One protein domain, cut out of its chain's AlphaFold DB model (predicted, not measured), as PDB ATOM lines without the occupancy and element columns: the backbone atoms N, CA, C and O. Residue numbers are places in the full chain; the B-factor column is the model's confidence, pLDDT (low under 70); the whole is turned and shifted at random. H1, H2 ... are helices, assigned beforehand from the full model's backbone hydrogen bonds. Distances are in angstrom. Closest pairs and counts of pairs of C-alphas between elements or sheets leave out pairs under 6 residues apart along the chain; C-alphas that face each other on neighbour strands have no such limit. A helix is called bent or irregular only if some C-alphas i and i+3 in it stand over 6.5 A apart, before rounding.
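Overview. This is residues 150 to 215 of the 215 residues of an uncharacterized protein of Nostoc commune NIES-4072 (UniProt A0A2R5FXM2). Three helices, H1, H2 and H3, make a small up-and-down bundle, their centres set in a triangle, and a shorter fourth helix, H4, packs on the end part of H2, on the side of H2 away from H1. Between H3 and H4 the chain folds back through a loop, residues 195 to 204. The printed part has 66 residues with four named helices, H1, H2, H3 and H4 in that order, and no named strand; the class is all helix. The whole is compact, with a radius of gyration of the C-alphas of 10.7 A, and the C-alphas span 31 by 28 by 16 A.

Along the chain. Find C-alpha 150 at (-3.204, 26.915, 162.628); from there H1 runs through residues 150 to 161, 16.9 A from first to last C-alpha. Go on to C-alpha 167 at (11.992, 44.197, 156.730), where H2 begins; it holds residues 167 to 179, is 18.3 A long and is the longest helix by residues. H3 holds residues 183 to 194 and is 17.2 A long; it is irregular, for C-alphas 184 and 187 are 7.9 A apart. H4 holds residues 205 to 212, is 10.8 A long and ends at C-alpha 212, at (-6.837, 44.491, 168.126).

Arrangement. Begin with H2, the hub, which touches the three other helices. H1, H2 and H3 form a bundle, up and down, each helix running against the one before it. H1 and H2 are a helical hairpin: they touch, with the closest C-alphas, those of Tyr 155 and Leu 173, 7.1 A apart, at a shallow tilt of 28 degrees, opposite ways. H2 and H3 are a second helical hairpin; look at Val 174 and Ile 189, whose C-alphas are the closest at 5.9 A. Their tilt of 34 degrees is shallow, only just short of steep, and they run opposite ways. H3 touches H1 with residues 184 to 188 alone, closest at the C-alphas of Ala 156 and Leu 185, 6.6 A apart; the tilt is shallow, 27 degrees, the same way. H2 touches H4 with residues 175 to 179 alone, closest at the C-alphas of Ala 178 and Val 208, 5.4 A apart. Those two run the same way at 38 degrees, a tilt only just steep. H3 and H4 are close but not clearly touching, with the closest C-alphas, those of Phe 193 and Gln 205, 7.7 A apart. H1 and H4 are apart. In the backbones of H2 and H4 every O i to N i+4 pair is within hydrogen-bond range; in H1 it is 7 of 8 and in H3 6 of 8.

Size, cuts and confidence. The two C-alphas farthest apart in the domain are those of Glu 165 and Gln 215, 31.5 A. The printed part has no cut, and Gln 215 is the chain's last residue. The links H1 to H2 and H2 to H3 are tight, and H3 to H4, with 10 residues between them, is short but not tight. The mean pLDDT of the printed part is 93.0; look at residues 214 to 215 for the two under 70.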
ATOM      1  N   GLN A 150      -4.169  27.493 163.560       96.94
ATOM      2  CA  GLN A 150      -3.204  26.915 162.628       96.94
ATOM      3  C   GLN A 150      -2.267  27.988 162.057       96.94
ATOM      4  O   GLN A 150      -1.061  27.756 161.952       96.94
ATOM      5  N   VAL A 151      -2.802  29.161 161.709       98.00
ATOM      6  CA  VAL A 151      -2.004  30.277 161.178       98.00
ATOM      7  C   VAL A 151      -1.143  30.914 162.266       98.00
ATOM      8  O   VAL A 151       0.032  31.158 162.020       98.00
ATOM      9  N   ILE A 152      -1.654  31.083 163.489       98.12
ATOM     10  CA  ILE A 152      -0.869  31.608 164.621       98.12
ATOM     11  C   ILE A 152       0.322  30.709 164.947       98.12
ATOM     12  O   ILE A 152       1.435  31.202 165.122       98.12
ATOM     13  N   GLN A 153       0.124  29.388 164.982       97.69
ATOM     14  CA  GLN A 153       1.227  28.442 165.184       97.69
ATOM     15  C   GLN A 153       2.286  28.557 164.084       97.69
ATOM     16  O   GLN A 153       3.483  28.452 164.355       97.69
ATOM     17  N   TYR A 154       1.853  28.788 162.845       98.19
ATOM     18  CA  TYR A 154       2.763  28.973 161.727       98.19
ATOM     19  C   TYR A 154       3.515  30.309 161.803       98.19
ATOM     20  O   TYR A 154       4.735  30.322 161.663       98.19
ATOM     21  N   TYR A 155       2.837  31.414 162.113       98.19
ATOM     22  CA  TYR A 155       3.472  32.726 162.284       98.19
ATOM     23  C   TYR A 155       4.468  32.738 163.449       98.19
ATOM     24  O   TYR A 155       5.559  33.280 163.300       98.19
ATOM     25  N   ALA A 156       4.173  32.051 164.560       97.56
ATOM     26  CA  ALA A 156       5.128  31.869 165.657       97.56
ATOM     27  C   ALA A 156       6.446  31.220 165.189       97.56
ATOM     28  O   ALA A 156       7.529  31.635 165.611       97.56
ATOM     29  N   LYS A 157       6.363  30.217 164.297       97.38
ATOM     30  CA  LYS A 157       7.544  29.621 163.652       97.38
ATOM     31  C   LYS A 157       8.264  30.672 162.804       97.38
ATOM     32  O   LYS A 157       9.468  30.832 162.973       97.38
ATOM     33  N   LEU A 158       7.548  31.396 161.942       97.56
ATOM     34  CA  LEU A 158       8.148  32.364 161.016       97.56
ATOM     35  C   LEU A 158       8.898  33.498 161.723       97.56
ATOM     36  O   LEU A 158      10.033  33.768 161.344       97.56
ATOM     37  N   PHE A 159       8.345  34.062 162.802       95.94
ATOM     38  CA  PHE A 159       9.043  35.050 163.642       95.94
ATOM     39  C   PHE A 159      10.394  34.549 164.181       95.94
ATOM     40  O   PHE A 159      11.259  35.347 164.527       95.94
ATOM     41  N   SER A 160      10.580  33.229 164.278       92.56
ATOM     42  CA  SER A 160      11.819  32.618 164.772       92.56
ATOM     43  C   SER A 160      12.769  32.166 163.661       92.56
ATOM     44  O   SER A 160      13.947  31.947 163.937       92.56
ATOM     45  N   THR A 161      12.271  31.939 162.441       93.19
ATOM     46  CA  THR A 161      13.039  31.288 161.365       93.19
ATOM     47  C   THR A 161      13.350  32.182 160.178       93.19
ATOM     48  O   THR A 161      14.302  31.882 159.464       93.19
ATOM     49  N   LEU A 162      12.538  33.208 159.919       90.12
ATOM     50  CA  LEU A 162      12.789  34.121 158.810       90.12
ATOM     51  C   LEU A 162      13.927  35.082 159.138       90.12
ATOM     52  O   LEU A 162      14.202  35.371 160.305       90.12
ATOM     53  N   ASP A 163      14.580  35.560 158.081       90.06
ATOM     54  CA  ASP A 163      15.622  36.566 158.199       90.06
ATOM     55  C   ASP A 163      15.047  37.842 158.829       90.06
ATOM     56  O   ASP A 163      13.948  38.290 158.496       90.06
ATOM     57  N   LYS A 164      15.786  38.409 159.780       88.19
ATOM     58  CA  LYS A 164      15.413  39.664 160.434       88.19
ATOM     59  C   LYS A 164      15.648  40.861 159.519       88.19
ATOM     60  O   LYS A 164      14.985  41.873 159.689       88.19
ATOM     61  N   GLU A 165      16.555  40.739 158.551       88.56
ATOM     62  CA  GLU A 165      16.849  41.799 157.579       88.56
ATOM     63  C   GLU A 165      15.790  41.893 156.463       88.56
ATOM     64  O   GLU A 165      15.802  42.831 155.668       88.56
ATOM     65  N   ASP A 166      14.835  40.962 156.431       91.50
ATOM     66  CA  ASP A 166      13.686  40.966 155.526       91.50
ATOM     67  C   ASP A 166      12.563  41.875 156.061       91.50
ATOM     68  O   ASP A 166      11.505  41.422 156.510       91.50
ATOM     69  N   TYR A 167      12.838  43.184 156.084       93.00
ATOM     70  CA  TYR A 167      11.992  44.197 156.730       93.00
ATOM     71  C   TYR A 167      10.539  44.167 156.251       93.00
ATOM     72  O   TYR A 167       9.619  44.276 157.067       93.00
ATOM     73  N   TYR A 168      10.301  43.992 154.948       95.00
ATOM     74  CA  TYR A 168       8.941  43.941 154.414       95.00
ATOM     75  C   TYR A 168       8.170  42.730 154.947       95.00
ATOM     76  O   TYR A 168       7.009  42.848 155.357       95.00
ATOM     77  N   ILE A 169       8.807  41.560 155.020       96.25
ATOM     78  CA  ILE A 169       8.157  40.350 155.532       96.25
ATOM     79  C   ILE A 169       7.959  40.399 157.043       96.25
ATOM     80  O   ILE A 169       6.895  39.994 157.517       96.25
ATOM     81  N   GLN A 170       8.908  40.952 157.801       96.56
ATOM     82  CA  GLN A 170       8.725  41.207 159.237       96.56
ATOM     83  C   GLN A 170       7.531  42.144 159.479       96.56
ATOM     84  O   GLN A 170       6.643  41.846 160.282       96.56
ATOM     85  N   THR A 171       7.447  43.228 158.706       97.12
ATOM     86  CA  THR A 171       6.335  44.189 158.747       97.12
ATOM     87  C   THR A 171       5.000  43.531 158.400       97.12
ATOM     88  O   THR A 171       3.998  43.731 159.093       97.12
ATOM     89  N   THR A 172       4.980  42.685 157.368       97.06
ATOM     90  CA  THR A 172       3.779  41.950 156.949       97.06
ATOM     91  C   THR A 172       3.337  40.942 158.014       97.06
ATOM     92  O   THR A 172       2.146  40.833 158.304       97.06
ATOM     93  N   LEU A 173       4.272  40.240 158.668       97.25
ATOM     94  CA  LEU A 173       3.963  39.331 159.778       97.25
ATOM     95  C   LEU A 173       3.319  40.061 160.956       97.25
ATOM     96  O   LEU A 173       2.322  39.573 161.495       97.25
ATOM     97  N   VAL A 174       3.847  41.225 161.341       97.56
ATOM     98  CA  VAL A 174       3.266  42.055 162.408       97.56
ATOM     99  C   VAL A 174       1.875  42.542 162.010       97.56
ATOM    100  O   VAL A 174       0.923  42.366 162.774       97.56
ATOM    101  N   THR A 175       1.730  43.066 160.793       96.94
ATOM    102  CA  THR A 175       0.453  43.566 160.260       96.94
ATOM    103  C   THR A 175      -0.620  42.481 160.265       96.94
ATOM    104  O   THR A 175      -1.702  42.666 160.829       96.94
ATOM    105  N   ASN A 176      -0.311  41.308 159.715       97.31
ATOM    106  CA  ASN A 176      -1.258  40.200 159.633       97.31
ATOM    107  C   ASN A 176      -1.566  39.611 161.018       97.31
ATOM    108  O   ASN A 176      -2.705  39.229 161.289       97.31
ATOM    109  N   SER A 177      -0.589  39.579 161.930       97.38
ATOM    110  CA  SER A 177      -0.816  39.160 163.321       97.38
ATOM    111  C   SER A 177      -1.767  40.111 164.053       97.38
ATOM    112  O   SER A 177      -2.658  39.651 164.771       97.38
ATOM    113  N   ALA A 178      -1.644  41.422 163.822       95.44
ATOM    114  CA  ALA A 178      -2.572  42.414 164.358       95.44
ATOM    115  C   ALA A 178      -3.987  42.235 163.784       95.44
ATOM    116  O   ALA A 178      -4.959  42.245 164.537       95.44
ATOM    117  N   GLN A 179      -4.122  41.990 162.475       94.50
ATOM    118  CA  GLN A 179      -5.420  41.728 161.832       94.50
ATOM    119  C   GLN A 179      -6.134  40.481 162.384       94.50
ATOM    120  O   GLN A 179      -7.365  40.440 162.426       94.50
ATOM    121  N   LEU A 180      -5.368  39.483 162.834       95.00
ATOM    122  CA  LEU A 180      -5.871  38.267 163.480       95.00
ATOM    123  C   LEU A 180      -6.103  38.412 164.992       95.00
ATOM    124  O   LEU A 180      -6.479  37.425 165.642       95.00
ATOM    125  N   CYS A 181      -5.853  39.594 165.566       93.50
ATOM    126  CA  CYS A 181      -5.854  39.829 167.011       93.50
ATOM    127  C   CYS A 181      -5.022  38.757 167.742       93.50
ATOM    128  O   CYS A 181      -5.493  38.120 168.690       93.50
ATOM    129  N   ALA A 182      -3.824  38.453 167.231       94.19
ATOM    130  CA  ALA A 182      -2.979  37.358 167.702       94.19
ATOM    131  C   ALA A 182      -2.265  37.710 169.019       94.19
ATOM    132  O   ALA A 182      -1.053  37.904 169.050       94.19
ATOM    133  N   VAL A 183      -3.017  37.762 170.124       94.44
ATOM    134  CA  VAL A 183      -2.485  38.004 171.482       94.44
ATOM    135  C   VAL A 183      -1.405  36.994 171.881       94.44
ATOM    136  O   VAL A 183      -0.518  37.294 172.673       94.44
ATOM    137  N   GLU A 184      -1.459  35.796 171.306       96.81
ATOM    138  CA  GLU A 184      -0.480  34.727 171.479       96.81
ATOM    139  C   GLU A 184       0.899  35.073 170.891       96.81
ATOM    140  O   GLU A 184       1.884  34.438 171.261       96.81
ATOM    141  N   LEU A 185       0.967  36.057 169.986       97.12
ATOM    142  CA  LEU A 185       2.185  36.521 169.316       97.12
ATOM    143  C   LEU A 185       2.675  37.882 169.839       97.12
ATOM    144  O   LEU A 185       3.573  38.474 169.243       97.12
ATOM    145  N   GLN A 186       2.096  38.397 170.932       96.06
ATOM    146  CA  GLN A 186       2.390  39.752 171.412       96.06
ATOM    147  C   GLN A 186       3.874  39.952 171.742       96.06
ATOM    148  O   GLN A 186       4.444  40.966 171.366       96.06
ATOM    149  N   GLU A 187       4.526  38.969 172.371       96.38
ATOM    150  CA  GLU A 187       5.958  39.060 172.698       96.38
ATOM    151  C   GLU A 187       6.824  39.192 171.434       96.38
ATOM    152  O   GLU A 187       7.805  39.934 171.415       96.38
ATOM    153  N   GLN A 188       6.468  38.474 170.367       96.62
ATOM    154  CA  GLN A 188       7.158  38.527 169.083       96.62
ATOM    155  C   GLN A 188       6.921  39.868 168.384       96.62
ATOM    156  O   GLN A 188       7.865  40.434 167.839       96.62
ATOM    157  N   ILE A 189       5.688  40.384 168.434       96.50
ATOM    158  CA  ILE A 189       5.337  41.700 167.888       96.50
ATOM    159  C   ILE A 189       6.113  42.805 168.615       96.50
ATOM    160  O   ILE A 189       6.757  43.623 167.961       96.50
ATOM    161  N   ASP A 190       6.102  42.807 169.949       95.88
ATOM    162  CA  ASP A 190       6.807  43.805 170.760       95.88
ATOM    163  C   ASP A 190       8.307  43.792 170.445       95.88
ATOM    164  O   ASP A 190       8.895  44.835 170.162       95.88
ATOM    165  N   ARG A 191       8.908  42.594 170.382       95.62
ATOM    166  CA  ARG A 191      10.317  42.421 170.012       95.62
ATOM    167  C   ARG A 191      10.627  42.950 168.613       95.62
ATOM    168  O   ARG A 191      11.679  43.549 168.429       95.62
ATOM    169  N   ALA A 192       9.745  42.742 167.635       95.69
ATOM    170  CA  ALA A 192       9.959  43.237 166.275       95.69
ATOM    171  C   ALA A 192      10.040  44.773 166.232       95.69
ATOM    172  O   ALA A 192      10.876  45.317 165.515       95.69
ATOM    173  N   PHE A 193       9.233  45.473 167.038       95.88
ATOM    174  CA  PHE A 193       9.342  46.928 167.182       95.88
ATOM    175  C   PHE A 193      10.585  47.358 167.972       95.88
ATOM    176  O   PHE A 193      11.248  48.311 167.572       95.88
ATOM    177  N   GLU A 194      10.914  46.677 169.075       95.94
ATOM    178  CA  GLU A 194      12.111  46.976 169.883       95.94
ATOM    179  C   GLU A 194      13.414  46.818 169.090       95.94
ATOM    180  O   GLU A 194      14.368  47.564 169.306       95.94
ATOM    181  N   GLU A 195      13.454  45.843 168.183       95.25
ATOM    182  CA  GLU A 195      14.592  45.565 167.307       95.25
ATOM    183  C   GLU A 195      14.556  46.368 165.990       95.25
ATOM    184  O   GLU A 195      15.404  46.143 165.132       95.25
ATOM    185  N   GLU A 196      13.611  47.305 165.826       95.19
ATOM    186  CA  GLU A 196      13.454  48.153 164.629       95.19
ATOM    187  C   GLU A 196      13.287  47.351 163.317       95.19
ATOM    188  O   GLU A 196      13.693  47.792 162.245       95.19
ATOM    189  N   LEU A 197      12.659  46.171 163.385       94.94
ATOM    190  CA  LEU A 197      12.442  45.273 162.234       94.94
ATOM    191  C   LEU A 197      11.174  45.604 161.430       94.94
ATOM    192  O   LEU A 197      10.886  44.946 160.433       94.94
ATOM    193  N   VAL A 198      10.388  46.581 161.885       95.25
ATOM    194  CA  VAL A 198       9.090  46.951 161.308       95.25
ATOM    195  C   VAL A 198       9.198  48.304 160.623       95.25
ATOM    196  O   VAL A 198       9.625  49.287 161.231       95.25
ATOM    197  N   ASP A 199       8.750  48.376 159.374       94.19
ATOM    198  CA  ASP A 199       8.601  49.634 158.660       94.19
ATOM    199  C   ASP A 199       7.345  50.373 159.149       94.19
ATOM    200  O   ASP A 199       6.199  50.005 158.866       94.19
ATOM    201  N   LEU A 200       7.593  51.462 159.878       93.75
ATOM    202  CA  LEU A 200       6.570  52.319 160.472       93.75
ATOM    203  C   LEU A 200       5.715  53.064 159.436       93.75
ATOM    204  O   LEU A 200       4.713  53.674 159.807       93.75
ATOM    205  N   PHE A 201       6.077  53.036 158.149       92.69
ATOM    206  CA  PHE A 201       5.195  53.509 157.083       92.69
ATOM    207  C   PHE A 201       3.924  52.654 156.967       92.69
ATOM    208  O   PHE A 201       2.862  53.185 156.639       92.69
ATOM    209  N   PHE A 202       4.022  51.350 157.240       91.38
ATOM    210  CA  PHE A 202       2.906  50.415 157.102       91.38
ATOM    211  C   PHE A 202       2.111  50.245 158.395       91.38
ATOM    212  O   PHE A 202       0.882  50.172 158.346       91.38
ATOM    213  N   ILE A 203       2.796  50.145 159.538       94.81
ATOM    214  CA  ILE A 203       2.150  49.911 160.831       94.81
ATOM    215  C   ILE A 203       3.011  50.402 161.997       94.81
ATOM    216  O   ILE A 203       4.210  50.134 162.062       94.81
ATOM    217  N   ASP A 204       2.381  51.073 162.960       94.00
ATOM    218  CA  ASP A 204       2.991  51.414 164.246       94.00
ATOM    219  C   ASP A 204       2.324  50.669 165.426       94.00
ATOM    220  O   ASP A 204       1.341  49.935 165.279       94.00
ATOM    221  N   GLN A 205       2.880  50.828 166.631       91.12
ATOM    222  CA  GLN A 205       2.352  50.180 167.841       91.12
ATOM    223  C   GLN A 205       0.936  50.659 168.218       91.12
ATOM    224  O   GLN A 205       0.145  49.893 168.790       91.12
ATOM    225  N   GLU A 206       0.593  51.915 167.912       91.25
ATOM    226  CA  GLU A 206      -0.742  52.456 168.175       91.25
ATOM    227  C   GLU A 206      -1.771  51.793 167.254       91.25
ATOM    228  O   GLU A 206      -2.864  51.425 167.699       91.25
ATOM    229  N   ASP A 207      -1.405  51.557 165.997       91.06
ATOM    230  CA  ASP A 207      -2.203  50.835 165.019       91.06
ATOM    231  C   ASP A 207      -2.448  49.385 165.420       91.06
ATOM    232  O   ASP A 207      -3.604  48.952 165.397       91.06
ATOM    233  N   VAL A 208      -1.421  48.656 165.868       90.38
ATOM    234  CA  VAL A 208      -1.580  47.280 166.381       90.38
ATOM    235  C   VAL A 208      -2.615  47.237 167.507       90.38
ATOM    236  O   VAL A 208      -3.547  46.424 167.485       90.38
ATOM    237  N   THR A 209      -2.497  48.160 168.464       87.25
ATOM    238  CA  THR A 209      -3.424  48.278 169.597       87.25
ATOM    239  C   THR A 209      -4.841  48.601 169.115       87.25
ATOM    240  O   THR A 209      -5.821  47.972 169.519       87.25
ATOM    241  N   ARG A 210      -4.973  49.560 168.192       87.75
ATOM    242  CA  ARG A 210      -6.255  50.012 167.637       87.75
ATOM    243  C   ARG A 210      -6.968  48.930 166.827       87.75
ATOM    244  O   ARG A 210      -8.195  48.852 166.901       87.75
ATOM    245  N   ILE A 211      -6.242  48.136 166.043       86.19
ATOM    246  CA  ILE A 211      -6.796  47.033 165.240       86.19
ATOM    247  C   ILE A 211      -7.312  45.932 166.170       86.19
ATOM    248  O   ILE A 211      -8.457  45.503 166.029       86.19
ATOM    249  N   SER A 212      -6.520  45.572 167.182       78.31
ATOM    250  CA  SER A 212      -6.837  44.491 168.126       78.31
ATOM    251  C   SER A 212      -8.070  44.763 169.002       78.31
ATOM    252  O   SER A 212      -8.666  43.835 169.538       78.31
ATOM    253  N   HIS A 213      -8.482  46.027 169.147       75.88
ATOM    254  CA  HIS A 213      -9.657  46.430 169.936       75.88
ATOM    255  C   HIS A 213     -10.952  46.620 169.124       75.88
ATOM    256  O   HIS A 213     -11.981  46.969 169.707       75.88
ATOM    257  N   LYS A 214     -10.926  46.456 167.793       64.06
ATOM    258  CA  LYS A 214     -12.077  46.737 166.910       64.06
ATOM    259  C   LYS A 214     -12.937  45.522 166.538       64.06
ATOM    260  O   LYS A 214     -13.969  45.731 165.899       64.06
ATOM    261  N   GLN A 215     -12.533  44.306 166.899       55.53
ATOM    262  CA  GLN A 215     -13.281  43.061 166.659       55.53
ATOM    263  C   GLN A 215     -13.975  42.587 167.938       55.53
ATOM    264  O   GLN A 215     -15.107  42.068 167.819       55.53
TER     265      GLN A 215